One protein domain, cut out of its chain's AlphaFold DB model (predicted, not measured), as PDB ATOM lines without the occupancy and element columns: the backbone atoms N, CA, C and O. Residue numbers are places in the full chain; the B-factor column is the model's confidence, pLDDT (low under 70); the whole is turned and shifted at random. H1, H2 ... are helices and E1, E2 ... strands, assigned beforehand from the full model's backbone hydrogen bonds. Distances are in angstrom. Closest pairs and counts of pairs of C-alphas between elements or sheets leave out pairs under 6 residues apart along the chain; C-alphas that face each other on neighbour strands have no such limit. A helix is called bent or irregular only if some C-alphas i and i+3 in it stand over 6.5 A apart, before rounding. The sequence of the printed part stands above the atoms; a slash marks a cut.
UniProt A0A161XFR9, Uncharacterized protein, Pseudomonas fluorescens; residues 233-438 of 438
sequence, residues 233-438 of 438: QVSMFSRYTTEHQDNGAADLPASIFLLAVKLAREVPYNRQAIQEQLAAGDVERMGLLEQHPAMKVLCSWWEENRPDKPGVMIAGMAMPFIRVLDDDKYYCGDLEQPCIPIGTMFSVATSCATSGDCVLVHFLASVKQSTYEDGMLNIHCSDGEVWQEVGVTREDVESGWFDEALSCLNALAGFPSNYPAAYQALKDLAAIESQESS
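This is residues 233 to 438 of the 438 residues of an uncharacterized protein of Pseudomonas fluorescens (UniProt A0A161XFR9). A strongly twisted four-stranded sheet, E2 E1 E4 E3, makes the core, with H2 and H4 over one face, H5 on the opposite face and H7 beside its strands. A small sheet of three strands, E5 E6 E7, lies with H6 and H3 toward one end of the longest axis; H1 and H8 lie toward the other end. The 206 printed residues hold eight named helices and seven named strands, in the order H1 H2 H3 H4 E1 E2 H5 E3 E4 E5 E6 E7 H6 H7 H8; both sheets are antiparallel and the class is mixed. The whole is compact, with a radius of gyration of the C-alphas of 16.8 A and spans of 50 by 35 by 32 A.

The larger sheet has E1, residues 315 to 323, 22.8 A long; E2, 329 to 332; E3, 352 to 355; and E4, 359 to 365, 19.4 A. E5 is 371 to 373, E6 376 to 380 and E7 386 to 390. H1, residues 241 to 246, begins with C-alpha 241 at (115.011, 72.407, 87.418). H2 is 254 to 266, 18.3 A; H3 271 to 280; H4 293 to 305, 18.2 A; H5 342 to 351; H6 394 to 398; H7 405 to 418, 18.2 A. H8, 420 to 436, is 25.0 A long and ends with C-alpha 436 at (92.691, 78.187, 83.750). H5 and H7 are irregular: C-alphas 347 and 350 are 7.9 A apart, and 413 and 416 are 7.5 A apart.

E1 and E4 are antiparallel, with N 319 and O 362 at 2.9 A; hairpin E1 and E2 has N 322 and O 331 at 2.8 A, and hairpin E3 and E4 has N 353 and O 361 at 2.9 A. H4 runs across the strands at a height over the sheet of 8.6 A, on the same face as H2; H5 is on the opposite face. H7 stands at the sheet's level. The hub, H2, touches H4 at a shallow tilt of 24 degrees, opposite ways, C-alphas 260 and 294 closest at 4.2 A. H2 also touches H7, C-alphas 265 and 413 closest at 4.7 A, and H8, C-alphas 255 and 430 closest at 5.0 A. H1 and H8 only graze the larger sheet. E5 E6 E7 is a meander, each strand the antiparallel neighbour of the one before, with N 378 and O 371 at 2.8 A and N 379 and O 388 at 2.9 A; H6 only grazes it. H3 touches no helix. Every O i to N i+4 pair is within hydrogen-bond range in H1, H2, H3, H4 and H6, against 8 of 10 in H7, 12 of 13 in H8 and 1 of 6 in H5, where 4 of 7 O i to N i+3 pairs are.

The C-alphas farthest apart, those of Asp 374 and Ser 438, are 54.3 A apart. The printed part has no cut, and the link from H3 to H4 is long, 12 residues. Mean pLDDT of the printed part is 88.0; residues 270 to 284, 308 to 312 and 437 to 438 are under 70.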
ATOM      1  N   GLN A 233     119.663  78.699  71.871       93.62
ATOM      2  CA  GLN A 233     118.886  78.786  73.100       93.62
ATOM      3  C   GLN A 233     117.808  77.699  73.170       93.62
ATOM      4  O   GLN A 233     117.190  77.355  72.158       93.62
ATOM      5  N   VAL A 234     117.568  77.182  74.373       95.88
ATOM      6  CA  VAL A 234     116.505  76.219  74.680       95.88
ATOM      7  C   VAL A 234     115.553  76.796  75.727       95.88
ATOM      8  O   VAL A 234     115.887  77.740  76.433       95.88
ATOM      9  N   SER A 235     114.353  76.227  75.813       94.38
ATOM     10  CA  SER A 235     113.332  76.590  76.807       94.38
ATOM     11  C   SER A 235     112.751  75.383  77.550       94.38
ATOM     12  O   SER A 235     111.828  75.525  78.343       94.38
ATOM     13  N   MET A 236     113.277  74.187  77.276       94.38
ATOM     14  CA  MET A 236     112.957  72.962  78.001       94.38
ATOM     15  C   MET A 236     114.238  72.468  78.652       94.38
ATOM     16  O   MET A 236     115.239  72.274  77.958       94.38
ATOM     17  N   PHE A 237     114.187  72.250  79.960       96.31
ATOM     18  CA  PHE A 237     115.358  71.898  80.747       96.31
ATOM     19  C   PHE A 237     115.158  70.561  81.446       96.31
ATOM     20  O   PHE A 237     114.089  70.285  81.992       96.31
ATOM     21  N   SER A 238     116.196  69.730  81.424       95.38
ATOM     22  CA  SER A 238     116.212  68.433  82.104       95.38
ATOM     23  C   SER A 238     117.094  68.438  83.353       95.38
ATOM     24  O   SER A 238     116.951  67.571  84.216       95.38
ATOM     25  N   ARG A 239     118.001  69.414  83.458       96.25
ATOM     26  CA  ARG A 239     118.932  69.589  84.573       96.25
ATOM     27  C   ARG A 239     118.590  70.854  85.349       96.25
ATOM     28  O   ARG A 239     118.006  71.773  84.791       96.25
ATOM     29  N   TYR A 240     118.978  70.909  86.622       95.75
ATOM     30  CA  TYR A 240     118.867  72.094  87.488       95.75
ATOM     31  C   TYR A 240     117.454  72.688  87.640       95.75
ATOM     32  O   TYR A 240     117.310  73.850  88.007       95.75
ATOM     33  N   THR A 241     116.400  71.928  87.328       95.56
ATOM     34  CA  THR A 241     115.011  72.407  87.418       95.56
ATOM     35  C   THR A 241     114.599  72.648  88.867       95.56
ATOM     36  O   THR A 241     114.010  73.680  89.161       95.56
ATOM     37  N   THR A 242     114.954  71.739  89.778       95.50
ATOM     38  CA  THR A 242     114.671  71.904  91.211       95.50
ATOM     39  C   THR A 242     115.466  73.067  91.786       95.50
ATOM     40  O   THR A 242     114.898  73.922  92.440       95.50
ATOM     41  N   GLU A 243     116.753  73.173  91.459       96.75
ATOM     42  CA  GLU A 243     117.602  74.277  91.901       96.75
ATOM     43  C   GLU A 243     117.127  75.627  91.349       96.75
ATOM     44  O   GLU A 243     117.244  76.647  92.019       96.75
ATOM     45  N   HIS A 244     116.584  75.663  90.130       97.06
ATOM     46  CA  HIS A 244     115.953  76.864  89.590       97.06
ATOM     47  C   HIS A 244     114.715  77.264  90.398       97.06
ATOM     48  O   HIS A 244     114.599  78.427  90.777       97.06
ATOM     49  N   GLN A 245     113.838  76.303  90.692       95.62
ATOM     50  CA  GLN A 245     112.634  76.519  91.498       95.62
ATOM     51  C   GLN A 245     112.981  76.962  92.923       95.62
ATOM     52  O   GLN A 245     112.446  77.954  93.397       95.62
ATOM     53  N   ASP A 246     113.951  76.309  93.565       95.56
ATOM     54  CA  ASP A 246     114.407  76.632  94.923       95.56
ATOM     55  C   ASP A 246     115.073  78.018  95.020       95.56
ATOM     56  O   ASP A 246     115.184  78.581  96.109       95.56
ATOM     57  N   ASN A 247     115.523  78.584  93.894       95.88
ATOM     58  CA  ASN A 247     116.044  79.948  93.847       95.88
ATOM     59  C   ASN A 247     114.937  81.013  93.831       95.88
ATOM     60  O   ASN A 247     115.251  82.180  94.033       95.88
ATOM     61  N   GLY A 248     113.678  80.661  93.560       94.50
ATOM     62  CA  GLY A 248     112.543  81.582  93.605       94.50
ATOM     63  C   GLY A 248     111.735  81.397  94.881       94.50
ATOM     64  O   GLY A 248     111.246  80.310  95.166       94.50
ATOM     65  N   ALA A 249     111.535  82.468  95.644       93.56
ATOM     66  CA  ALA A 249     110.676  82.425  96.824       93.56
ATOM     67  C   ALA A 249     109.181  82.618  96.485       93.56
ATOM     68  O   ALA A 249     108.319  82.392  97.336       93.56
ATOM     69  N   ALA A 250     108.865  83.020  95.251       94.19
ATOM     70  CA  ALA A 250     107.505  83.130  94.730       94.19
ATOM     71  C   ALA A 250     107.446  82.810  93.228       94.19
ATOM     72  O   ALA A 250     108.431  82.988  92.514       94.19
ATOM     73  N   ASP A 251     106.261  82.429  92.744       95.56
ATOM     74  CA  ASP A 251     105.993  82.183  91.325       95.56
ATOM     75  C   ASP A 251     105.371  83.424  90.667       95.56
ATOM     76  O   ASP A 251     104.196  83.739  90.864       95.56
ATOM     77  N   LEU A 252     106.172  84.147  89.882       97.69
ATOM     78  CA  LEU A 252     105.764  85.302  89.086       97.69
ATOM     79  C   LEU A 252     104.980  84.855  87.842       97.69
ATOM     80  O   LEU A 252     105.574  84.236  86.946       97.69
ATOM     81  N   PRO A 253     103.694  85.243  87.702       98.00
ATOM     82  CA  PRO A 253     102.910  84.906  86.520       98.00
ATOM     83  C   PRO A 253     103.575  85.410  85.239       98.00
ATOM     84  O   PRO A 253     104.002  86.572  85.156       98.00
ATOM     85  N   ALA A 254     103.615  84.563  84.210       98.19
ATOM     86  CA  ALA A 254     104.271  84.898  82.947       98.19
ATOM     87  C   ALA A 254     103.636  86.133  82.292       98.19
ATOM     88  O   ALA A 254     104.324  86.975  81.711       98.19
ATOM     89  N   SER A 255     102.320  86.287  82.444       98.12
ATOM     90  CA  SER A 255     101.571  87.461  81.984       98.12
ATOM     91  C   SER A 255     102.061  88.791  82.585       98.12
ATOM     92  O   SER A 255     102.140  89.789  81.861       98.12
ATOM     93  N   ILE A 256     102.453  88.816  83.865       98.44
ATOM     94  CA  ILE A 256     102.983  90.014  84.539       98.44
ATOM     95  C   ILE A 256     104.382  90.348  84.019       98.44
ATOM     96  O   ILE A 256     104.653  91.501  83.670       98.44
ATOM     97  N   PHE A 257     105.252  89.343  83.882       98.56
ATOM     98  CA  PHE A 257     106.586  89.546  83.319       98.56
ATOM     99  C   PHE A 257     106.525  90.057  81.870       98.56
ATOM    100  O   PHE A 257     107.175  91.044  81.516       98.56
ATOM    101  N   LEU A 258     105.683  89.446  81.030       98.56
ATOM    102  CA  LEU A 258     105.484  89.868  79.641       98.56
ATOM    103  C   LEU A 258     104.910  91.286  79.531       98.56
ATOM    104  O   LEU A 258     105.270  92.020  78.606       98.56
ATOM    105  N   LEU A 259     104.045  91.693  80.466       98.44
ATOM    106  CA  LEU A 259     103.557  93.067  80.546       98.44
ATOM    107  C   LEU A 259     104.701  94.045  80.843       98.44
ATOM    108  O   LEU A 259     104.798  95.076  80.177       98.44
ATOM    109  N   ALA A 260     105.593  93.717  81.779       98.50
ATOM    110  CA  ALA A 260     106.761  94.542  82.077       98.50
ATOM    111  C   ALA A 260     107.707  94.660  80.869       98.50
ATOM    112  O   ALA A 260     108.103  95.770  80.510       98.50
ATOM    113  N   VAL A 261     107.983  93.550  80.171       98.25
ATOM    114  CA  VAL A 261     108.754  93.539  78.911       98.25
ATOM    115  C   VAL A 261     108.112  94.447  77.860       98.25
ATOM    116  O   VAL A 261     108.790  95.255  77.228       98.25
ATOM    117  N   LYS A 262     106.790  94.356  77.675       97.81
ATOM    118  CA  LYS A 262     106.058  95.218  76.739       97.81
ATOM    119  C   LYS A 262     106.201  96.696  77.113       97.81
ATOM    120  O   LYS A 262     106.557  97.504  76.260       97.81
ATOM    121  N   LEU A 263     105.966  97.040  78.380       97.69
ATOM    122  CA  LEU A 263     106.063  98.415  78.872       97.69
ATOM    123  C   LEU A 263     107.479  98.983  78.715       97.69
ATOM    124  O   LEU A 263     107.610 100.132  78.312       97.69
ATOM    125  N   ALA A 264     108.524  98.193  78.974       95.44
ATOM    126  CA  ALA A 264     109.919  98.609  78.799       95.44
ATOM    127  C   ALA A 264     110.261  98.938  77.334       95.44
ATOM    128  O   ALA A 264     111.083  99.809  77.074       95.44
ATOM    129  N   ARG A 265     109.618  98.264  76.372       93.62
ATOM    130  CA  ARG A 265     109.813  98.515  74.933       93.62
ATOM    131  C   ARG A 265     109.013  99.703  74.413       93.62
ATOM    132  O   ARG A 265     109.465 100.391  73.503       93.62
ATOM    133  N   GLU A 266     107.798  99.885  74.921       93.56
ATOM    134  CA  GLU A 266     106.851 100.880  74.404       93.56
ATOM    135  C   GLU A 266     107.000 102.250  75.064       93.56
ATOM    136  O   GLU A 266     106.721 103.266  74.428       93.56
ATOM    137  N   VAL A 267     107.425 102.292  76.328       90.00
ATOM    138  CA  VAL A 267     107.611 103.539  77.069       90.00
ATOM    139  C   VAL A 267     109.084 103.937  76.971       90.00
ATOM    140  O   VAL A 267     109.939 103.275  77.555       90.00
ATOM    141  N   PRO A 268     109.425 104.992  76.210       76.00
ATOM    142  CA  PRO A 268     110.811 105.386  76.041       76.00
ATOM    143  C   PRO A 268     111.362 105.974  77.338       76.00
ATOM    144  O   PRO A 268     110.796 106.910  77.907       76.00
ATOM    145  N   TYR A 269     112.536 105.502  77.741       74.19
ATOM    146  CA  TYR A 269     113.375 106.209  78.694       74.19
ATOM    147  C   TYR A 269     114.309 107.159  77.943       74.19
ATOM    148  O   TYR A 269     115.339 106.754  77.401       74.19
ATOM    149  N   ASN A 270     113.946 108.439  77.867       65.31
ATOM    150  CA  ASN A 270     114.810 109.435  77.248       65.31
ATOM    151  C   ASN A 270     115.764 110.023  78.297       65.31
ATOM    152  O   ASN A 270     115.411 110.954  79.020       65.31
ATOM    153  N   ARG A 271     116.999 109.502  78.331       63.41
ATOM    154  CA  ARG A 271     118.074 109.985  79.216       63.41
ATOM    155  C   ARG A 271     118.314 111.492  79.079       63.41
ATOM    156  O   ARG A 271     118.590 112.146  80.078       63.41
ATOM    157  N   GLN A 272     118.161 112.053  77.878       62.84
ATOM    158  CA  GLN A 272     118.298 113.491  77.643       62.84
ATOM    159  C   GLN A 272     117.119 114.275  78.230       62.84
ATOM    160  O   GLN A 272     117.340 115.242  78.950       62.84
ATOM    161  N   ALA A 273     115.878 113.835  78.001       63.47
ATOM    162  CA  ALA A 273     114.702 114.473  78.604       63.47
ATOM    163  C   ALA A 273     114.761 114.436  80.138       63.47
ATOM    164  O   ALA A 273     114.274 115.335  80.816       63.47
ATOM    165  N   ILE A 274     115.396 113.406  80.686       66.00
ATOM    166  CA  ILE A 274     115.595 113.254  82.122       66.00
ATOM    167  C   ILE A 274     116.688 114.163  82.637       66.00
ATOM    168  O   ILE A 274     116.472 114.841  83.630       66.00
ATOM    169  N   GLN A 275     117.808 114.283  81.931       65.19
ATOM    170  CA  GLN A 275     118.807 115.303  82.240       65.19
ATOM    171  C   GLN A 275     118.211 116.720  82.185       65.19
ATOM    172  O   GLN A 275     118.505 117.540  83.052       65.19
ATOM    173  N   GLU A 276     117.325 116.994  81.225       67.06
ATOM    174  CA  GLU A 276     116.600 118.265  81.114       67.06
ATOM    175  C   GLU A 276     115.639 118.485  82.301       67.06
ATOM    176  O   GLU A 276     115.633 119.568  82.889       67.06
ATOM    177  N   GLN A 277     114.890 117.460  82.725       65.06
ATOM    178  CA  GLN A 277     114.015 117.509  83.909       65.06
ATOM    179  C   GLN A 277     114.798 117.667  85.226       65.06
ATOM    180  O   GLN A 277     114.413 118.458  86.092       65.06
ATOM    181  N   LEU A 278     115.930 116.969  85.369       65.75
ATOM    182  CA  LEU A 278     116.840 117.074  86.515       65.75
ATOM    183  C   LEU A 278     117.449 118.484  86.624       65.75
ATOM    184  O   LEU A 278     117.609 119.009  87.735       65.75
ATOM    185  N   ALA A 279     117.762 119.104  85.478       67.06
ATOM    186  CA  ALA A 279     118.275 120.469  85.383       67.06
ATOM    187  C   ALA A 279     117.209 121.535  85.693       67.06
ATOM    188  O   ALA A 279     117.546 122.574  86.261       67.06
ATOM    189  N   ALA A 280     115.938 121.273  85.372       66.50
ATOM    190  CA  ALA A 280     114.813 122.157  85.689       66.50
ATOM    191  C   ALA A 280     114.435 122.157  87.185       66.50
ATOM    192  O   ALA A 280     113.844 123.120  87.665       66.50
ATOM    193  N   GLY A 281     114.823 121.120  87.939       65.06
ATOM    194  CA  GLY A 281     114.550 121.009  89.379       65.06
ATOM    195  C   GLY A 281     113.127 120.552  89.720       65.06
ATOM    196  O   GLY A 281     112.728 120.637  90.879       65.06
ATOM    197  N   ASP A 282     112.381 120.056  88.733       62.44
ATOM    198  CA  ASP A 282     110.954 119.733  88.851       62.44
ATOM    199  C   ASP A 282     110.674 118.292  89.319       62.44
ATOM    200  O   ASP A 282     109.517 117.917  89.521       62.44
ATOM    201  N   VAL A 283     111.712 117.461  89.478       66.06
ATOM    202  CA  VAL A 283     111.572 116.023  89.761       66.06
ATOM    203  C   VAL A 283     112.612 115.556  90.780       66.06
ATOM    204  O   VAL A 283     113.736 116.061  90.827       66.06
ATOM    205  N   GLU A 284     112.234 114.584  91.611       69.50
ATOM    206  CA  GLU A 284     113.155 113.892  92.513       69.50
ATOM    207  C   GLU A 284     114.250 113.181  91.702       69.50
ATOM    208  O   GLU A 284     113.956 112.473  90.741       69.50
ATOM    209  N   ARG A 285     115.519 113.410  92.064       74.81
ATOM    210  CA  ARG A 285     116.670 113.008  91.238       74.81
ATOM    211  C   ARG A 285     117.078 111.544  91.391       74.81
ATOM    212  O   ARG A 285     117.654 110.974  90.475       74.81
ATOM    213  N   MET A 286     116.786 110.961  92.549       81.44
ATOM    214  CA  MET A 286     117.233 109.627  92.940       81.44
ATOM    215  C   MET A 286     116.143 108.584  92.670       81.44
ATOM    216  O   MET A 286     114.998 108.774  93.088       81.44
ATOM    217  N   GLY A 287     116.507 107.475  92.016       79.00
ATOM    218  CA  GLY A 287     115.589 106.369  91.709       79.00
ATOM    219  C   GLY A 287     114.475 106.767  90.739       79.00
ATOM    220  O   GLY A 287     113.332 106.322  90.870       79.00
ATOM    221  N   LEU A 288     114.771 107.661  89.792       84.12
ATOM    222  CA  LEU A 288     113.784 108.148  88.831       84.12
ATOM    223  C   LEU A 288     113.284 107.002  87.946       84.12
ATOM    224  O   LEU A 288     112.101 106.939  87.602       84.12
ATOM    225  N   LEU A 289     114.175 106.072  87.606       88.69
ATOM    226  CA  LEU A 289     113.855 104.942  86.750       88.69
ATOM    227  C   LEU A 289     113.054 103.833  87.405       88.69
ATOM    228  O   LEU A 289     112.317 103.126  86.718       88.69
ATOM    229  N   GLU A 290     113.110 103.743  88.724       90.88
ATOM    230  CA  GLU A 290     112.248 102.860  89.510       90.88
ATOM    231  C   GLU A 290     110.765 103.216  89.302       90.88
ATOM    232  O   GLU A 290     109.873 102.382  89.455       90.88
ATOM    233  N   GLN A 291     110.479 104.461  88.892       88.38
ATOM    234  CA  GLN A 291     109.124 104.916  88.592       88.38
ATOM    235  C   GLN A 291     108.621 104.499  87.204       88.38
ATOM    236  O   GLN A 291     107.442 104.716  86.898       88.38
ATOM    237  N   HIS A 292     109.473 103.907  86.365       92.88
ATOM    238  CA  HIS A 292     109.086 103.442  85.041       92.88
ATOM    239  C   HIS A 292     107.959 102.393  85.139       92.88
ATOM    240  O   HIS A 292     108.051 101.491  85.975       92.88
ATOM    241  N   PRO A 293     106.911 102.434  84.285       95.56
ATOM    242  CA  PRO A 293     105.777 101.508  84.381       95.56
ATOM    243  C   PRO A 293     106.173 100.026  84.409       95.56
ATOM    244  O   PRO A 293     105.578  99.251  85.150       95.56
ATOM    245  N   ALA A 294     107.203  99.642  83.649       96.94
ATOM    246  CA  ALA A 294     107.736  98.278  83.664       96.94
ATOM    247  C   ALA A 294     108.308  97.863  85.033       96.94
ATOM    248  O   ALA A 294     107.979  96.782  85.517       96.94
ATOM    249  N   MET A 295     109.113  98.726  85.671       96.62
ATOM    250  CA  MET A 295     109.651  98.472  87.017       96.62
ATOM    251  C   MET A 295     108.520  98.432  88.040       96.62
ATOM    252  O   MET A 295     108.429  97.489  88.817       96.62
ATOM    253  N   LYS A 296     107.590  99.397  87.980       96.25
ATOM    254  CA  LYS A 296     106.443  99.448  88.895       96.25
ATOM    255  C   LYS A 296     105.609  98.180  88.869       96.25
ATOM    256  O   LYS A 296     105.231  97.716  89.936       96.25
ATOM    257  N   VAL A 297     105.314  97.632  87.688       97.81
ATOM    258  CA  VAL A 297     104.531  96.394  87.566       97.81
ATOM    259  C   VAL A 297     105.213  95.238  88.302       97.81
ATOM    260  O   VAL A 297     104.555  94.568  89.091       97.81
ATOM    261  N   LEU A 298     106.518  95.039  88.097       98.12
ATOM    262  CA  LEU A 298     107.260  93.952  88.743       98.12
ATOM    263  C   LEU A 298     107.426  94.184  90.247       98.12
ATOM    264  O   LEU A 298     107.092  93.310  91.039       98.12
ATOM    265  N   CYS A 299     107.903  95.362  90.648       95.88
ATOM    266  CA  CYS A 299     108.181  95.662  92.049       95.88
ATOM    267  C   CYS A 299     106.901  95.727  92.891       95.88
ATOM    268  O   CYS A 299     106.892  95.240  94.013       95.88
ATOM    269  N   SER A 300     105.798  96.263  92.353       95.31
ATOM    270  CA  SER A 300     104.516  96.278  93.080       95.31
ATOM    271  C   SER A 300     103.966  94.865  93.248       95.31
ATOM    272  O   SER A 300     103.531  94.515  94.339       95.31
ATOM    273  N   TRP A 301     104.046  94.034  92.199       96.44
ATOM    274  CA  TRP A 301     103.682  92.624  92.312       96.44
ATOM    275  C   TRP A 301     104.533  91.919  93.377       96.44
ATOM    276  O   TRP A 301     103.991  91.204  94.215       96.44
ATOM    277  N   TRP A 302     105.845  92.157  93.403       94.94
ATOM    278  CA  TRP A 302     106.729  91.555  94.400       94.94
ATOM    279  C   TRP A 302     106.376  91.968  95.828       94.94
ATOM    280  O   TRP A 302     106.244  91.111  96.695       94.94
ATOM    281  N   GLU A 303     106.155  93.259  96.079       92.19
ATOM    282  CA  GLU A 303     105.771  93.748  97.408       92.19
ATOM    283  C   GLU A 303     104.445  93.149  97.904       92.19
ATOM    284  O   GLU A 303     104.265  92.964  99.108       92.19
ATOM    285  N   GLU A 304     103.532  92.815  96.991       91.94
ATOM    286  CA  GLU A 304     102.263  92.159  97.312       91.94
ATOM    287  C   GLU A 304     102.398  90.648  97.570       91.94
ATOM    288  O   GLU A 304     101.562  90.085  98.276       91.94
ATOM    289  N   ASN A 305     103.424  89.990  97.012       92.06
ATOM    290  CA  ASN A 305     103.505  88.524  96.937       92.06
ATOM    291  C   ASN A 305     104.741  87.904  97.615       92.06
ATOM    292  O   ASN A 305     104.791  86.681  97.755       92.06
ATOM    293  N   ARG A 306     105.733  88.694  98.050       87.31
ATOM    294  CA  ARG A 306     106.950  88.156  98.677       87.31
ATOM    295  C   ARG A 306     106.650  87.424 100.001       87.31
ATOM    296  O   ARG A 306     105.845  87.917 100.796       87.31
ATOM    297  N   PRO A 307     107.309  86.284 100.281       79.06
ATOM    298  CA  PRO A 307     106.981  85.442 101.437       79.06
ATOM    299  C   PRO A 307     107.448  86.004 102.788       79.06
ATOM    300  O   PRO A 307     106.816  85.725 103.810       79.06
ATOM    301  N   ASP A 308     108.494  86.840 102.804       66.94
ATOM    302  CA  ASP A 308     109.119  87.341 104.030       66.94
ATOM    303  C   ASP A 308     109.024  88.873 104.158       66.94
ATOM    304  O   ASP A 308     109.467  89.623 103.295       66.94
ATOM    305  N   LYS A 309     108.504  89.327 105.310       55.69
ATOM    306  CA  LYS A 309     108.601  90.690 105.883       55.69
ATOM    307  C   LYS A 309     108.231  91.868 104.950       55.69
ATOM    308  O   LYS A 309     109.104  92.443 104.299       55.69
ATOM    309  N   PRO A 310     106.993  92.391 105.041       52.84
ATOM    310  CA  PRO A 310     106.695  93.743 104.574       52.84
ATOM    311  C   PRO A 310     107.672  94.754 105.210       52.84
ATOM    312  O   PRO A 310     107.667  94.932 106.429       52.84
ATOM    313  N   GLY A 311     108.507  95.414 104.401       52.62
ATOM    314  CA  GLY A 311     109.196  96.647 104.800       52.62
ATOM    315  C   GLY A 311     110.626  96.557 105.353       52.62
ATOM    316  O   GLY A 311     111.011  97.481 106.067       52.62
ATOM    317  N   VAL A 312     111.433  95.528 105.044       67.50
ATOM    318  CA  VAL A 312     112.897  95.613 105.298       67.50
ATOM    319  C   VAL A 312     113.544  96.534 104.266       67.50
ATOM    320  O   VAL A 312     114.067  97.587 104.626       67.50
ATOM    321  N   MET A 313     113.407  96.201 102.981       84.44
ATOM    322  CA  MET A 313     113.644  97.124 101.876       84.44
ATOM    323  C   MET A 313     112.539  96.998 100.823       84.44
ATOM    324  O   MET A 313     111.979  95.915 100.632       84.44
ATOM    325  N   ILE A 314     112.155  98.125 100.221       89.50
ATOM    326  CA  ILE A 314     111.156  98.203  99.153       89.50
ATOM    327  C   ILE A 314     111.880  97.915  97.845       89.50
ATOM    328  O   ILE A 314     112.886  98.564  97.548       89.50
ATOM    329  N   ALA A 315     111.373  96.972  97.058       92.12
ATOM    330  CA  ALA A 315     111.903  96.706  95.732       92.12
ATOM    331  C   ALA A 315     111.744  97.941  94.829       92.12
ATOM    332  O   ALA A 315     110.643  98.460  94.638       92.12
ATOM    333  N   GLY A 316     112.859  98.410  94.274       93.38
ATOM    334  CA  GLY A 316     112.885  99.483  93.275       93.38
ATOM    335  C   GLY A 316     113.268  98.979  91.888       93.38
ATOM    336  O   GLY A 316     112.955  99.624  90.889       93.38
ATOM    337  N   MET A 317     113.903  97.806  91.816       94.50
ATOM    338  CA  MET A 317     114.481  97.273  90.588       94.50
ATOM    339  C   MET A 317     114.238  95.769  90.481       94.50
ATOM    340  O   MET A 317     114.171  95.066  91.489       94.50
ATOM    341  N   ALA A 318     114.136  95.279  89.248       96.88
ATOM    342  CA  ALA A 318     113.900  93.874  88.953       96.88
ATOM    343  C   ALA A 318     114.784  93.434  87.778       96.88
ATOM    344  O   ALA A 318     114.523  93.801  86.629       96.88
ATOM    345  N   MET A 319     115.827  92.654  88.071       96.94
ATOM    346  CA  MET A 319     116.772  92.146  87.078       96.94
ATOM    347  C   MET A 319     116.419  90.701  86.700       96.94
ATOM    348  O   MET A 319     116.418  89.830  87.575       96.94
ATOM    349  N   PRO A 320     116.126  90.400  85.423       97.75
ATOM    350  CA  PRO A 320     115.914  89.025  84.996       97.75
ATOM    351  C   PRO A 320     117.242  88.275  84.821       97.75
ATOM    352  O   PRO A 320     118.173  88.767  84.189       97.75
ATOM    353  N   PHE A 321     117.277  87.040  85.302       97.69
ATOM    354  CA  PHE A 321     118.297  86.021  85.071       97.69
ATOM    355  C   PHE A 321     117.665  84.867  84.288       97.69
ATOM    356  O   PHE A 321     116.627  84.333  84.676       97.69
ATOM    357  N   ILE A 322     118.257  84.509  83.149       97.81
ATOM    358  CA  ILE A 322     117.635  83.649  82.144       97.81
ATOM    359  C   ILE A 322     118.430  82.359  81.988       97.81
ATOM    360  O   ILE A 322     119.643  82.373  81.787       97.81
ATOM    361  N   ARG A 323     117.734  81.229  82.016       97.44
ATOM    362  CA  ARG A 323     118.280  79.941  81.594       97.44
ATOM    363  C   ARG A 323     118.220  79.871  80.077       97.44
ATOM    364  O   ARG A 323     117.159  80.028  79.479       97.44
ATOM    365  N   VAL A 324     119.376  79.674  79.454       95.69
ATOM    366  CA  VAL A 324     119.517  79.689  77.987       95.69
ATOM    367  C   VAL A 324     119.910  78.318  77.449       95.69
ATOM    368  O   VAL A 324     119.539  77.961  76.332       95.69
ATOM    369  N   LEU A 325     120.643  77.543  78.245       95.12
ATOM    370  CA  LEU A 325     121.155  76.216  77.926       95.12
ATOM    371  C   LEU A 325     120.705  75.223  79.004       95.12
ATOM    372  O   LEU A 325     120.386  75.617  80.123       95.12
ATOM    373  N   ASP A 326     120.698  73.928  78.682       95.62
ATOM    374  CA  ASP A 326     120.467  72.854  79.667       95.62
ATOM    375  C   ASP A 326     121.750  72.569  80.477       95.62
ATOM    376  O   ASP A 326     122.315  71.468  80.468       95.62
ATOM    377  N   ASP A 327     122.256  73.624  81.116       94.88
ATOM    378  CA  ASP A 327     123.468  73.665  81.927       94.88
ATOM    379  C   ASP A 327     123.215  74.335  83.289       94.88
ATOM    380  O   ASP A 327     122.072  74.495  83.722       94.88
ATOM    381  N   ASP A 328     124.292  74.635  84.012       95.50
ATOM    382  CA  ASP A 328     124.264  75.164  85.372       95.50
ATOM    383  C   ASP A 328     124.318  76.693  85.433       95.50
ATOM    384  O   ASP A 328     124.713  77.221  86.471       95.50
ATOM    385  N   LYS A 329     123.953  77.422  84.367       95.56
ATOM    386  CA  LYS A 329     124.154  78.878  84.292       95.56
ATOM    387  C   LYS A 329     122.873  79.677  84.074       95.56
ATOM    388  O   LYS A 329     122.017  79.343  83.258       95.56
ATOM    389  N   TYR A 330     122.822  80.824  84.743       96.31
ATOM    390  CA  TYR A 330     121.983  81.950  84.372       96.31
ATOM    391  C   TYR A 330     122.767  82.957  83.529       96.31
ATOM    392  O   TYR A 330     123.904  83.316  83.845       96.31
ATOM    393  N   TYR A 331     122.115  83.464  82.492       94.31
ATOM    394  CA  TYR A 331     122.537  84.622  81.717       94.31
ATOM    395  C   TYR A 331     121.807  85.846  82.264       94.31
ATOM    396  O   TYR A 331     120.579  85.847  82.348       94.31
ATOM    397  N   CYS A 332     122.548  86.873  82.675       92.31
ATOM    398  CA  CYS A 332     121.938  88.096  83.181       92.31
ATOM    399  C   CYS A 332     121.256  88.864  82.042       92.31
ATOM    400  O   CYS A 332     121.749  88.915  80.915       92.31
ATOM    401  N   GLY A 333     120.112  89.475  82.326       88.69
ATOM    402  CA  GLY A 333     119.440  90.366  81.393       88.69
ATOM    403  C   GLY A 333     120.311  91.556  80.975       88.69
ATOM    404  O   GLY A 333     120.204  92.016  79.837       88.69
ATOM    405  N   ASP A 334     121.195  92.008  81.867       86.62
ATOM    406  CA  ASP A 334     122.296  92.904  81.536       86.62
ATOM    407  C   ASP A 334     123.431  92.120  80.860       86.62
ATOM    408  O   ASP A 334     124.130  91.322  81.486       86.62
ATOM    409  N   LEU A 335     123.609  92.362  79.560       77.19
ATOM    410  CA  LEU A 335     124.572  91.652  78.717       77.19
ATOM    411  C   LEU A 335     126.035  91.937  79.077       77.19
ATOM    412  O   LEU A 335     126.922  91.229  78.599       77.19
ATOM    413  N   GLU A 336     126.305  92.973  79.875       71.88
ATOM    414  CA  GLU A 336     127.657  93.260  80.356       71.88
ATOM    415  C   GLU A 336     128.037  92.399  81.571       71.88
ATOM    416  O   GLU A 336     129.226  92.244  81.865       71.88
ATOM    417  N   GLN A 337     127.057  91.787  82.247       79.50
ATOM    418  CA  GLN A 337     127.311  90.925  83.395       79.50
ATOM    419  C   GLN A 337     127.670  89.494  82.965       79.50
ATOM    420  O   GLN A 337     127.042  88.922  82.066       79.50
ATOM    421  N   PRO A 338     128.672  88.868  83.612       80.31
ATOM    422  CA  PRO A 338     129.026  87.483  83.333       80.31
ATOM    423  C   PRO A 338     127.889  86.532  83.720       80.31
ATOM    424  O   PRO A 338     127.068  86.824  84.588       80.31
ATOM    425  N   CYS A 339     127.873  85.348  83.106       88.25
ATOM    426  CA  CYS A 339     126.941  84.298  83.501       88.25
ATOM    427  C   CYS A 339     127.222  83.838  84.938       88.25
ATOM    428  O   CYS A 339     128.381  83.671  85.327       88.25
ATOM    429  N   ILE A 340     126.162  83.574  85.697       90.69
ATOM    430  CA  ILE A 340     126.226  83.207  87.115       90.69
ATOM    431  C   ILE A 340     125.768  81.751  87.277       90.69
ATOM    432  O   ILE A 340     124.766  81.375  86.666       90.69
ATOM    433  N   PRO A 341     126.450  80.905  88.071       95.06
ATOM    434  CA  PRO A 341     125.982  79.545  88.310       95.06
ATOM    435  C   PRO A 341     124.626  79.517  89.033       95.06
ATOM    436  O   PRO A 341     124.409  80.255  89.989       95.06
ATOM    437  N   ILE A 342     123.727  78.611  88.647       96.00
ATOM    438  CA  ILE A 342     122.384  78.485  89.239       96.00
ATOM    439  C   ILE A 342     122.463  78.294  90.758       96.00
ATOM    440  O   ILE A 342     121.694  78.895  91.503       96.00
ATOM    441  N   GLY A 343     123.433  77.510  91.234       92.38
ATOM    442  CA  GLY A 343     123.603  77.229  92.660       92.38
ATOM    443  C   GLY A 343     124.025  78.426  93.519       92.38
ATOM    444  O   GLY A 343     123.898  78.345  94.737       92.38
ATOM    445  N   THR A 344     124.518  79.531  92.940       89.81
ATOM    446  CA  THR A 344     124.904  80.709  93.738       89.81
ATOM    447  C   THR A 344     123.733  81.635  94.046       89.81
ATOM    448  O   THR A 344     123.847  82.440  94.960       89.81
ATOM    449  N   MET A 345     122.610  81.525  93.329       90.19
ATOM    450  CA  MET A 345     121.434  82.373  93.574       90.19
ATOM    451  C   MET A 345     120.646  81.964  94.829       90.19
ATOM    452  O   MET A 345     119.838  82.748  95.317       90.19
ATOM    453  N   PHE A 346     120.936  80.796  95.416       86.19
ATOM    454  CA  PHE A 346     120.250  80.303  96.615       86.19
ATOM    455  C   PHE A 346     120.377  81.272  97.799       86.19
ATOM    456  O   PHE A 346     119.445  81.416  98.586       86.19
ATOM    457  N   SER A 347     121.511  81.973  97.923       84.25
ATOM    458  CA  SER A 347     121.736  82.929  99.015       84.25
ATOM    459  C   SER A 347     120.841  84.165  98.947       84.25
ATOM    460  O   SER A 347     120.708  84.853  99.951       84.25
ATOM    461  N   VAL A 348     120.250  84.449  97.784       87.00
ATOM    462  CA  VAL A 348     119.340  85.582  97.552       87.00
ATOM    463  C   VAL A 348     117.949  85.116  97.116       87.00
ATOM    464  O   VAL A 348     117.160  85.909  96.599       87.00
ATOM    465  N   ALA A 349     117.623  83.834  97.325       90.75
ATOM    466  CA  ALA A 349     116.358  83.250  96.886       90.75
ATOM    467  C   ALA A 349     115.144  83.990  97.465       90.75
ATOM    468  O   ALA A 349     114.159  84.221  96.768       90.75
ATOM    469  N   THR A 350     115.258  84.467  98.709       90.94
ATOM    470  CA  THR A 350     114.260  85.291  99.410       90.94
ATOM    471  C   THR A 350     113.946  86.620  98.728       90.94
ATOM    472  O   THR A 350     112.902  87.202  99.009       90.94
ATOM    473  N   SER A 351     114.810  87.081  97.824       92.38
ATOM    474  CA  SER A 351     114.630  88.281  96.999       92.38
ATOM    475  C   SER A 351     114.317  87.967  95.537       92.38
ATOM    476  O   SER A 351     114.418  88.854  94.691       92.38
ATOM    477  N   CYS A 352     113.963  86.728  95.202       95.25
ATOM    478  CA  CYS A 352     113.752  86.310  93.823       95.25
ATOM    479  C   CYS A 352     112.374  85.680  93.598       95.25
ATOM    480  O   CYS A 352     111.799  85.057  94.490       95.25
ATOM    481  N   ALA A 353     111.879  85.778  92.364       97.12
ATOM    482  CA  ALA A 353     110.710  85.037  91.893       97.12
ATOM    483  C   ALA A 353     111.011  84.281  90.597       97.12
ATOM    484  O   ALA A 353     111.668  84.814  89.702       97.12
ATOM    485  N   THR A 354     110.500  83.065  90.462       97.81
ATOM    486  CA  THR A 354     110.560  82.275  89.226       97.81
ATOM    487  C   THR A 354     109.408  82.635  88.296       97.81
ATOM    488  O   THR A 354     108.293  82.858  88.747       97.81
ATOM    489  N   SER A 355     109.647  82.692  86.986       97.62
ATOM    490  CA  SER A 355     108.596  82.820  85.970       97.62
ATOM    491  C   SER A 355     108.781  81.734  84.915       97.62
ATOM    492  O   SER A 355     109.671  81.803  84.056       97.62
ATOM    493  N   GLY A 356     107.954  80.692  85.026       95.19
ATOM    494  CA  GLY A 356     108.153  79.429  84.314       95.19
ATOM    495  C   GLY A 356     109.494  78.771  84.660       95.19
ATOM    496  O   GLY A 356     110.094  79.066  85.687       95.19
ATOM    497  N   ASP A 357     109.984  77.912  83.766       95.81
ATOM    498  CA  ASP A 357     111.259  77.197  83.954       95.81
ATOM    499  C   ASP A 357     112.485  77.968  83.431       95.81
ATOM    500  O   ASP A 357     113.605  77.446  83.466       95.81
ATOM    501  N   CYS A 358     112.277  79.168  82.877       96.56
ATOM    502  CA  CYS A 358     113.285  79.911  82.118       96.56
ATOM    503  C   CYS A 358     113.846  81.126  82.860       96.56
ATOM    504  O   CYS A 358     114.979  81.516  82.579       96.56
ATOM    505  N   VAL A 359     113.057  81.784  83.713       98.31
ATOM    506  CA  VAL A 359     113.381  83.125  84.220       98.31
ATOM    507  C   VAL A 359     113.348  83.149  85.737       98.31
ATOM    508  O   VAL A 359     112.367  82.751  86.351       98.31
ATOM    509  N   LEU A 360     114.413  83.674  86.329       98.38
ATOM    510  CA  LEU A 360     114.477  84.088  87.722       98.38
ATOM    511  C   LEU A 360     114.547  85.618  87.750       98.38
ATOM    512  O   LEU A 360     115.454  86.205  87.170       98.38
ATOM    513  N   VAL A 361     113.597  86.287  88.386       98.12
ATOM    514  CA  VAL A 361     113.611  87.743  88.561       98.12
ATOM    515  C   VAL A 361     114.170  88.056  89.938       98.12
ATOM    516  O   VAL A 361     113.560  87.685  90.936       98.12
ATOM    517  N   HIS A 362     115.313  88.735  89.985       96.00
ATOM    518  CA  HIS A 362     115.945  89.184  91.221       96.00
ATOM    519  C   HIS A 362     115.506  90.617  91.544       96.00
ATOM    520  O   HIS A 362     115.716  91.535  90.745       96.00
ATOM    521  N   PHE A 363     114.890  90.802  92.708       94.81
ATOM    522  CA  PHE A 363     114.392  92.085  93.185       94.81
ATOM    523  C   PHE A 363     115.413  92.764  94.093       94.81
ATOM    524  O   PHE A 363     115.736  92.287  95.183       94.81
ATOM    525  N   LEU A 364     115.882  93.926  93.647       93.69
ATOM    526  CA  LEU A 364     116.820  94.761  94.385       93.69
ATOM    527  C   LEU A 364     116.062  95.914  95.051       93.69
ATOM    528  O   LEU A 364     115.071  96.437  94.521       93.69
ATOM    529  N   ALA A 365     116.539  96.310  96.225       92.44
ATOM    530  CA  ALA A 365     116.019  97.446  96.966       92.44
ATOM    531  C   ALA A 365     116.117  98.736  96.143       92.44
ATOM    532  O   ALA A 365     117.019  98.892  95.324       92.44
ATOM    533  N   SER A 366     115.213  99.684  96.387       91.56
ATOM    534  CA  SER A 366     115.326 101.041  95.847       91.56
ATOM    535  C   SER A 366     116.706 101.625  96.150       91.56
ATOM    536  O   SER A 366     117.201 101.509  97.272       91.56
ATOM    537  N   VAL A 367     117.297 102.326  95.184       88.06
ATOM    538  CA  VAL A 367     118.582 103.022  95.333       88.06
ATOM    539  C   VAL A 367     118.540 104.057  96.465       88.06
ATOM    540  O   VAL A 367     119.559 104.401  97.058       88.06
ATOM    541  N   LYS A 368     117.336 104.506  96.849       87.69
ATOM    542  CA  LYS A 368     117.101 105.367  98.020       87.69
ATOM    543  C   LYS A 368     117.434 104.693  99.351       87.69
ATOM    544  O   LYS A 368     117.539 105.372 100.371       87.69
ATOM    545  N   GLN A 369     117.556 103.371  99.351       89.75
ATOM    546  CA  GLN A 369     117.884 102.550 100.513       89.75
ATOM    547  C   GLN A 369     119.322 102.027 100.475       89.75
ATOM    548  O   GLN A 369     119.728 101.328 101.400       89.75
ATOM    549  N   SER A 370     120.096 102.384  99.446       87.44
ATOM    550  CA  SER A 370     121.505 102.024  99.339       87.44
ATOM    551  C   SER A 370     122.368 102.699 100.400       87.44
ATOM    552  O   SER A 370     122.148 103.854 100.781       87.44
ATOM    553  N   THR A 371     123.401 101.987 100.849       89.25
ATOM    554  CA  THR A 371     124.426 102.517 101.756       89.25
ATOM    555  C   THR A 371     125.714 102.849 101.009       89.25
ATOM    556  O   THR A 371     125.929 102.381  99.896       89.25
ATOM    557  N   TYR A 372     126.580 103.649 101.635       86.62
ATOM    558  CA  TYR A 372     127.867 104.050 101.065       86.62
ATOM    559  C   TYR A 372     128.999 103.702 102.028       86.62
ATOM    560  O   TYR A 372     129.340 104.508 102.898       86.62
ATOM    561  N   GLU A 373     129.541 102.494 101.910       82.12
ATOM    562  CA  GLU A 373     130.706 102.052 102.682       82.12
ATOM    563  C   GLU A 373     131.974 102.330 101.864       82.12
ATOM    564  O   GLU A 373     131.978 102.191 100.645       82.12
ATOM    565  N   ASP A 374     133.018 102.862 102.509       78.56
ATOM    566  CA  ASP A 374     134.294 103.243 101.876       78.56
ATOM    567  C   ASP A 374     134.192 104.149 100.624       78.56
ATOM    568  O   ASP A 374     135.121 104.261  99.826       78.56
ATOM    569  N   GLY A 375     133.078 104.880 100.489       75.19
ATOM    570  CA  GLY A 375     132.815 105.788  99.367       75.19
ATOM    571  C   GLY A 375     132.230 105.117  98.120       75.19
ATOM    572  O   GLY A 375     131.996 105.819  97.136       75.19
ATOM    573  N   MET A 376     131.961 103.811  98.178       79.50
ATOM    574  CA  MET A 376     131.354 103.009  97.114       79.50
ATOM    575  C   MET A 376     129.867 102.781  97.401       79.50
ATOM    576  O   MET A 376     129.441 102.795  98.554       79.50
ATOM    577  N   LEU A 377     129.058 102.595  96.359       85.94
ATOM    578  CA  LEU A 377     127.623 102.340  96.486       85.94
ATOM    579  C   LEU A 377     127.369 100.853  96.766       85.94
ATOM    580  O   LEU A 377     127.685 100.017  95.925       85.94
ATOM    581  N   ASN A 378     126.706 100.531  97.875       89.81
ATOM    582  CA  ASN A 378     126.190  99.187  98.137       89.81
ATOM    583  C   ASN A 378     124.729  99.087  97.692       89.81
ATOM    584  O   ASN A 378     123.841  99.777  98.206       89.81
ATOM    585  N   ILE A 379     124.475  98.203  96.732       88.44
ATOM    586  CA  ILE A 379     123.132  97.829  96.299       88.44
ATOM    587  C   ILE A 379     122.683  96.634  97.133       88.44
ATOM    588  O   ILE A 379     123.398  95.636  97.243       88.44
ATOM    589  N   HIS A 380     121.492  96.740  97.713       90.81
ATOM    590  CA  HIS A 380     120.908  95.692  98.539       90.81
ATOM    591  C   HIS A 380     119.859  94.897  97.762       90.81
ATOM    592  O   HIS A 380     119.138  95.437  96.920       90.81
ATOM    593  N   CYS A 381     119.733  93.624  98.103       89.81
ATOM    594  CA  CYS A 381     118.577  92.798  97.799       89.81
ATOM    595  C   CYS A 381     117.334  93.330  98.538       89.81
ATOM    596  O   CYS A 381     117.436  94.034  99.548       89.81
ATOM    597  N   SER A 382     116.134  92.987  98.068       84.44
ATOM    598  CA  SER A 382     114.887  93.422  98.725       84.44
ATOM    599  C   SER A 382     114.690  92.859 100.149       84.44
ATOM    600  O   SER A 382     113.925  93.425 100.938       84.44
ATOM    601  N   ASP A 383     115.400  91.784 100.506       82.31
ATOM    602  CA  ASP A 383     115.484  91.223 101.863       82.31
ATOM    603  C   ASP A 383     116.490  91.946 102.784       82.31
ATOM    604  O   ASP A 383     116.475  91.720 103.997       82.31
ATOM    605  N   GLY A 384     117.291  92.866 102.237       84.38
ATOM    606  CA  GLY A 384     118.262  93.697 102.949       84.38
ATOM    607  C   GLY A 384     119.715  93.223 102.873       84.38
ATOM    608  O   GLY A 384     120.602  93.992 103.256       84.38
ATOM    609  N   GLU A 385     119.982  92.017 102.365       86.38
ATOM    610  CA  GLU A 385     121.351  91.536 102.144       86.38
ATOM    611  C   GLU A 385     122.072  92.398 101.099       86.38
ATOM    612  O   GLU A 385     121.455  92.950 100.187       86.38
ATOM    613  N   VAL A 386     123.392  92.551 101.229       86.00
ATOM    614  CA  VAL A 386     124.186  93.292 100.238       86.00
ATOM    615  C   VAL A 386     124.378  92.409  99.010       86.00
ATOM    616  O   VAL A 386     124.938  91.319  99.109       86.00
ATOM    617  N   TRP A 387     123.935  92.891  97.851       85.19
ATOM    618  CA  TRP A 387     124.123  92.206  96.576       85.19
ATOM    619  C   TRP A 387     125.490  92.521  95.978       85.19
ATOM    620  O   TRP A 387     126.269  91.626  95.653       85.19
ATOM    621  N   GLN A 388     125.766  93.813  95.806       83.38
ATOM    622  CA  GLN A 388     126.904  94.270  95.026       83.38
ATOM    623  C   GLN A 388     127.401  95.628  95.512       83.38
ATOM    624  O   GLN A 388     126.614  96.538  95.772       83.38
ATOM    625  N   GLU A 389     128.724  95.759  95.553       83.06
ATOM    626  CA  GLU A 389     129.415  97.038  95.655       83.06
ATOM    627  C   GLU A 389     129.693  97.578  94.244       83.06
ATOM    628  O   GLU A 389     130.222  96.876  93.374       83.06
ATOM    629  N   VAL A 390     129.321  98.832  94.004       81.62
ATOM    630  CA  VAL A 390     129.466  99.516  92.721       81.62
ATOM    631  C   VAL A 390     130.384 100.721  92.898       81.62
ATOM    632  O   VAL A 390     130.194 101.546  93.791       81.62
ATOM    633  N   GLY A 391     131.370 100.840  92.004       81.00
ATOM    634  CA  GLY A 391     132.360 101.922  91.984       81.00
ATOM    635  C   GLY A 391     131.814 103.270  91.518       81.00
ATOM    636  O   GLY A 391     132.335 103.855  90.572       81.00
ATOM    637  N   VAL A 392     130.743 103.735  92.156       81.75
ATOM    638  CA  VAL A 392     130.017 104.967  91.849       81.75
ATOM    639  C   VAL A 392     129.907 105.795  93.120       81.75
ATOM    640  O   VAL A 392     129.666 105.266  94.206       81.75
ATOM    641  N   THR A 393     130.088 107.108  92.987       82.25
ATOM    642  CA  THR A 393     130.051 108.003  94.140       82.25
ATOM    643  C   THR A 393     128.617 108.330  94.539       82.25
ATOM    644  O   THR A 393     127.692 108.325  93.728       82.25
ATOM    645  N   ARG A 394     128.430 108.722  95.799       84.88
ATOM    646  CA  ARG A 394     127.148 109.252  96.277       84.88
ATOM    647  C   ARG A 394     126.638 110.443  95.459       84.88
ATOM    648  O   ARG A 394     125.436 110.562  95.249       84.88
ATOM    649  N   GLU A 395     127.538 111.301  94.986       83.81
ATOM    650  CA  GLU A 395     127.189 112.462  94.161       83.81
ATOM    651  C   GLU A 395     126.608 112.042  92.802       83.81
ATOM    652  O   GLU A 395     125.621 112.622  92.342       83.81
ATOM    653  N   ASP A 396     127.152 110.994  92.180       82.56
ATOM    654  CA  ASP A 396     126.641 110.458  90.912       82.56
ATOM    655  C   ASP A 396     125.213 109.910  91.056       82.56
ATOM    656  O   ASP A 396     124.376 110.096  90.170       82.56
ATOM    657  N   VAL A 397     124.906 109.276  92.190       83.88
ATOM    658  CA  VAL A 397     123.555 108.773  92.488       83.88
ATOM    659  C   VAL A 397     122.597 109.922  92.811       83.88
ATOM    660  O   VAL A 397     121.510 110.013  92.243       83.88
ATOM    661  N   GLU A 398     122.987 110.844  93.698       82.31
ATOM    662  CA  GLU A 398     122.155 111.988  94.106       82.31
ATOM    663  C   GLU A 398     121.887 112.972  92.955       82.31
ATOM    664  O   GLU A 398     120.855 113.651  92.931       82.31
ATOM    665  N   SER A 399     122.795 113.050  91.981       76.38
ATOM    666  CA  SER A 399     122.613 113.848  90.766       76.38
ATOM    667  C   SER A 399     121.724 113.175  89.713       76.38
ATOM    668  O   SER A 399     121.293 113.858  88.781       76.38
ATOM    669  N   GLY A 400     121.428 111.878  89.856       74.00
ATOM    670  CA  GLY A 400     120.734 111.073  88.846       74.00
ATOM    671  C   GLY A 400     121.615 110.713  87.642       74.00
ATOM    672  O   GLY A 400     121.107 110.275  86.608       74.00
ATOM    673  N   TRP A 401     122.934 110.921  87.736       73.69
ATOM    674  CA  TRP A 401     123.885 110.488  86.711       73.69
ATOM    675  C   TRP A 401     123.947 108.959  86.614       73.69
ATOM    676  O   TRP A 401     124.031 108.406  85.506       73.69
ATOM    677  N   PHE A 402     123.851 108.305  87.772       79.31
ATOM    678  CA  PHE A 402     123.750 106.863  87.929       79.31
ATOM    679  C   PHE A 402     122.364 106.453  88.440       79.31
ATOM    680  O   PHE A 402     121.877 106.991  89.433       79.31
ATOM    681  N   ASP A 403     121.756 105.472  87.772       84.00
ATOM    682  CA  ASP A 403     120.506 104.833  88.183       84.00
ATOM    683  C   ASP A 403     120.493 103.388  87.647       84.00
ATOM    684  O   ASP A 403     120.380 103.164  86.438       84.00
ATOM    685  N   GLU A 404     120.660 102.412  88.542       84.56
ATOM    686  CA  GLU A 404     120.820 100.988  88.203       84.56
ATOM    687  C   GLU A 404     119.551 100.379  87.576       84.56
ATOM    688  O   GLU A 404     119.624  99.427  86.792       84.56
ATOM    689  N   ALA A 405     118.372 100.979  87.799       90.81
ATOM    690  CA  ALA A 405     117.153 100.554  87.112       90.81
ATOM    691  C   ALA A 405     117.262 100.706  85.580       90.81
ATOM    692  O   ALA A 405     116.497 100.070  84.850       90.81
ATOM    693  N   LEU A 406     118.229 101.480  85.066       88.00
ATOM    694  CA  LEU A 406     118.515 101.562  83.631       88.00
ATOM    695  C   LEU A 406     118.925 100.207  83.055       88.00
ATOM    696  O   LEU A 406     118.419  99.816  82.002       88.00
ATOM    697  N   SER A 407     119.803  99.482  83.746       88.12
ATOM    698  CA  SER A 407     120.261  98.157  83.328       88.12
ATOM    699  C   SER A 407     119.093  97.169  83.313       88.12
ATOM    700  O   SER A 407     118.889  96.465  82.323       88.12
ATOM    701  N   CYS A 408     118.239  97.203  84.343       94.38
ATOM    702  CA  CYS A 408     117.026  96.380  84.423       94.38
ATOM    703  C   CYS A 408     116.041  96.672  83.273       94.38
ATOM    704  O   CYS A 408     115.456  95.764  82.682       94.38
ATOM    705  N   LEU A 409     115.855  97.945  82.920       93.50
ATOM    706  CA  LEU A 409     114.970  98.335  81.822       93.50
ATOM    707  C   LEU A 409     115.526  97.952  80.456       93.50
ATOM    708  O   LEU A 409     114.768  97.462  79.620       93.50
ATOM    709  N   ASN A 410     116.831  98.120  80.238       89.88
ATOM    710  CA  ASN A 410     117.493  97.662  79.018       89.88
ATOM    711  C   ASN A 410     117.380  96.139  78.869       89.88
ATOM    712  O   ASN A 410     117.060  95.655  77.782       89.88
ATOM    713  N   ALA A 411     117.556  95.401  79.969       93.44
ATOM    714  CA  ALA A 411     117.369  93.958  80.023       93.44
ATOM    715  C   ALA A 411     115.950  93.546  79.599       93.44
ATOM    716  O   ALA A 411     115.785  92.705  78.715       93.44
ATOM    717  N   LEU A 412     114.916  94.173  80.173       96.75
ATOM    718  CA  LEU A 412     113.520  93.906  79.812       96.75
ATOM    719  C   LEU A 412     113.196  94.315  78.372       96.75
ATOM    720  O   LEU A 412     112.528  93.570  77.656       96.75
ATOM    721  N   ALA A 413     113.665  95.482  77.924       92.25
ATOM    722  CA  ALA A 413     113.399  95.981  76.580       92.25
ATOM    723  C   ALA A 413     114.043  95.094  75.501       92.25
ATOM    724  O   ALA A 413     113.418  94.798  74.477       92.25
ATOM    725  N   GLY A 414     115.273  94.636  75.751       89.94
ATOM    726  CA  GLY A 414     116.011  93.720  74.886       89.94
ATOM    727  C   GLY A 414     115.562  92.261  74.985       89.94
ATOM    728  O   GLY A 414     115.894  91.476  74.098       89.94
ATOM    729  N   PHE A 415     114.783  91.889  76.009       95.50
ATOM    730  CA  PHE A 415     114.447  90.499  76.329       95.50
ATOM    731  C   PHE A 415     113.933  89.676  75.132       95.50
ATOM    732  O   PHE A 415     114.465  88.590  74.910       95.50
ATOM    733  N   PRO A 416     112.981  90.153  74.297       94.31
ATOM    734  CA  PRO A 416     112.489  89.361  73.166       94.31
ATOM    735  C   PRO A 416     113.552  89.057  72.105       94.31
ATOM    736  O   PRO A 416     113.475  88.024  71.446       94.31
ATOM    737  N   SER A 417     114.516  89.963  71.925       87.31
ATOM    738  CA  SER A 417     115.591  89.825  70.939       87.31
ATOM    739  C   SER A 417     116.754  89.004  71.487       87.31
ATOM    740  O   SER A 417     117.313  88.180  70.772       87.31
ATOM    741  N   ASN A 418     117.098  89.212  72.760       89.31
ATOM    742  CA  ASN A 418     118.235  88.562  73.408       89.31
ATOM    743  C   ASN A 418     117.904  87.139  73.869       89.31
ATOM    744  O   ASN A 418     118.786  86.287  73.871       89.31
ATOM    745  N   TYR A 419     116.644  86.876  74.232       94.88
ATOM    746  CA  TYR A 419     116.182  85.608  74.800       94.88
ATOM    747  C   TYR A 419     114.933  85.055  74.088       94.88
ATOM    748  O   TYR A 419     113.908  84.801  74.732       94.88
ATOM    749  N   PRO A 420     114.960  84.862  72.753       94.81
ATOM    750  CA  PRO A 420     113.773  84.506  71.974       94.81
ATOM    751  C   PRO A 420     113.120  83.184  72.408       94.81
ATOM    752  O   PRO A 420     111.893  83.077  72.387       94.81
ATOM    753  N   ALA A 421     113.911  82.190  72.832       96.62
ATOM    754  CA  ALA A 421     113.384  80.904  73.295       96.62
ATOM    755  C   ALA A 421     112.604  81.047  74.614       96.62
ATOM    756  O   ALA A 421     111.468  80.578  74.715       96.62
ATOM    757  N   ALA A 422     113.175  81.754  75.597       97.75
ATOM    758  CA  ALA A 422     112.512  82.044  76.867       97.75
ATOM    759  C   ALA A 422     111.270  82.926  76.663       97.75
ATOM    760  O   ALA A 422     110.214  82.654  77.232       97.75
ATOM    761  N   TYR A 423     111.359  83.941  75.796       98.12
ATOM    762  CA  TYR A 423     110.234  84.818  75.474       98.12
ATOM    763  C   TYR A 423     109.048  84.062  74.875       98.12
ATOM    764  O   TYR A 423     107.905  84.295  75.272       98.12
ATOM    765  N   GLN A 424     109.300  83.135  73.948       98.12
ATOM    766  CA  GLN A 424     108.226  82.329  73.377       98.12
ATOM    767  C   GLN A 424     107.626  81.367  74.413       98.12
ATOM    768  O   GLN A 424     106.404  81.282  74.501       98.12
ATOM    769  N   ALA A 425     108.449  80.733  75.254       97.94
ATOM    770  CA  ALA A 425     107.964  79.853  76.317       97.94
ATOM    771  C   ALA A 425     107.069  80.581  77.334       97.94
ATOM    772  O   ALA A 425     106.013  80.072  77.701       97.94
ATOM    773  N   LEU A 426     107.432  81.806  77.729       98.31
ATOM    774  CA  LEU A 426     106.596  82.632  78.603       98.31
ATOM    775  C   LEU A 426     105.265  83.013  77.947       98.31
ATOM    776  O   LEU A 426     104.241  83.051  78.623       98.31
ATOM    777  N   LYS A 427     105.244  83.286  76.635       98.25
ATOM    778  CA  LYS A 427     103.989  83.564  75.912       98.25
ATOM    779  C   LYS A 427     103.060  82.357  75.900       98.25
ATOM    780  O   LYS A 427     101.855  82.531  76.072       98.25
ATOM    781  N   ASP A 428     103.616  81.169  75.694       97.56
ATOM    782  CA  ASP A 428     102.848  79.926  75.704       97.56
ATOM    783  C   ASP A 428     102.304  79.645  77.115       97.56
ATOM    784  O   ASP A 428     101.121  79.341  77.264       97.56
ATOM    785  N   LEU A 429     103.119  79.864  78.155       96.69
ATOM    786  CA  LEU A 429     102.705  79.746  79.557       96.69
ATOM    787  C   LEU A 429     101.585  80.735  79.920       96.69
ATOM    788  O   LEU A 429     100.552  80.327  80.441       96.69
ATOM    789  N   ALA A 430     101.722  82.013  79.562       96.44
ATOM    790  CA  ALA A 430     100.699  83.027  79.825       96.44
ATOM    791  C   ALA A 430      99.358  82.722  79.125       96.44
ATOM    792  O   ALA A 430      98.283  83.058  79.633       96.44
ATOM    793  N   ALA A 431      99.399  82.077  77.953       94.88
ATOM    794  CA  ALA A 431      98.196  81.631  77.256       94.88
ATOM    795  C   ALA A 431      97.478  80.490  77.999       94.88
ATOM    796  O   ALA A 431      96.249  80.446  77.976       94.88
ATOM    797  N   ILE A 432      98.227  79.606  78.666       93.25
ATOM    798  CA  ILE A 432      97.690  78.531  79.512       93.25
ATOM    799  C   ILE A 432      97.092  79.115  80.801       93.25
ATOM    800  O   ILE A 432      95.926  78.855  81.089       93.25
ATOM    801  N   GLU A 433      97.823  79.991  81.504       91.19
ATOM    802  CA  GLU A 433      97.353  80.693  82.719       91.19
ATOM    803  C   GLU A 433      95.991  81.386  82.498       91.19
ATOM    804  O   GLU A 433      95.101  81.376  83.354       91.19
ATOM    805  N   SER A 434      95.809  81.970  81.308       83.75
ATOM    806  CA  SER A 434      94.580  82.672  80.924       83.75
ATOM    807  C   SER A 434      93.379  81.741  80.715       83.75
ATOM    808  O   SER A 434      92.248  82.182  80.894       83.75
ATOM    809  N   GLN A 435      93.605  80.482  80.323       82.62
ATOM    810  CA  GLN A 435      92.547  79.479  80.130       82.62
ATOM    811  C   GLN A 435      92.105  78.838  81.447       82.62
ATOM    812  O   GLN A 435      90.954  78.440  81.575       82.62
ATOM    813  N   GLU A 436      93.003  78.740  82.426       75.25
ATOM    814  CA  GLU A 436      92.691  78.187  83.750       75.25
ATOM    815  C   GLU A 436      91.957  79.193  84.652       75.25
ATOM    816  O   GLU A 436      91.269  78.801  85.595       75.25
ATOM    817  N   SER A 437      92.069  80.488  84.341       66.81
ATOM    818  CA  SER A 437      91.421  81.585  85.075       66.81
ATOM    819  C   SER A 437      90.020  81.957  84.555       66.81
ATOM    820  O   SER A 437      89.359  82.815  85.149       66.81
ATOM    821  N   SER A 438      89.579  81.358  83.442       52.00
ATOM    822  CA  SER A 438      88.282  81.580  82.776       52.00
ATOM    823  C   SER A 438      87.320  80.425  83.006       52.00
ATOM    824  O   SER A 438      86.123  80.698  83.264       52.00
TER     825      SER A 438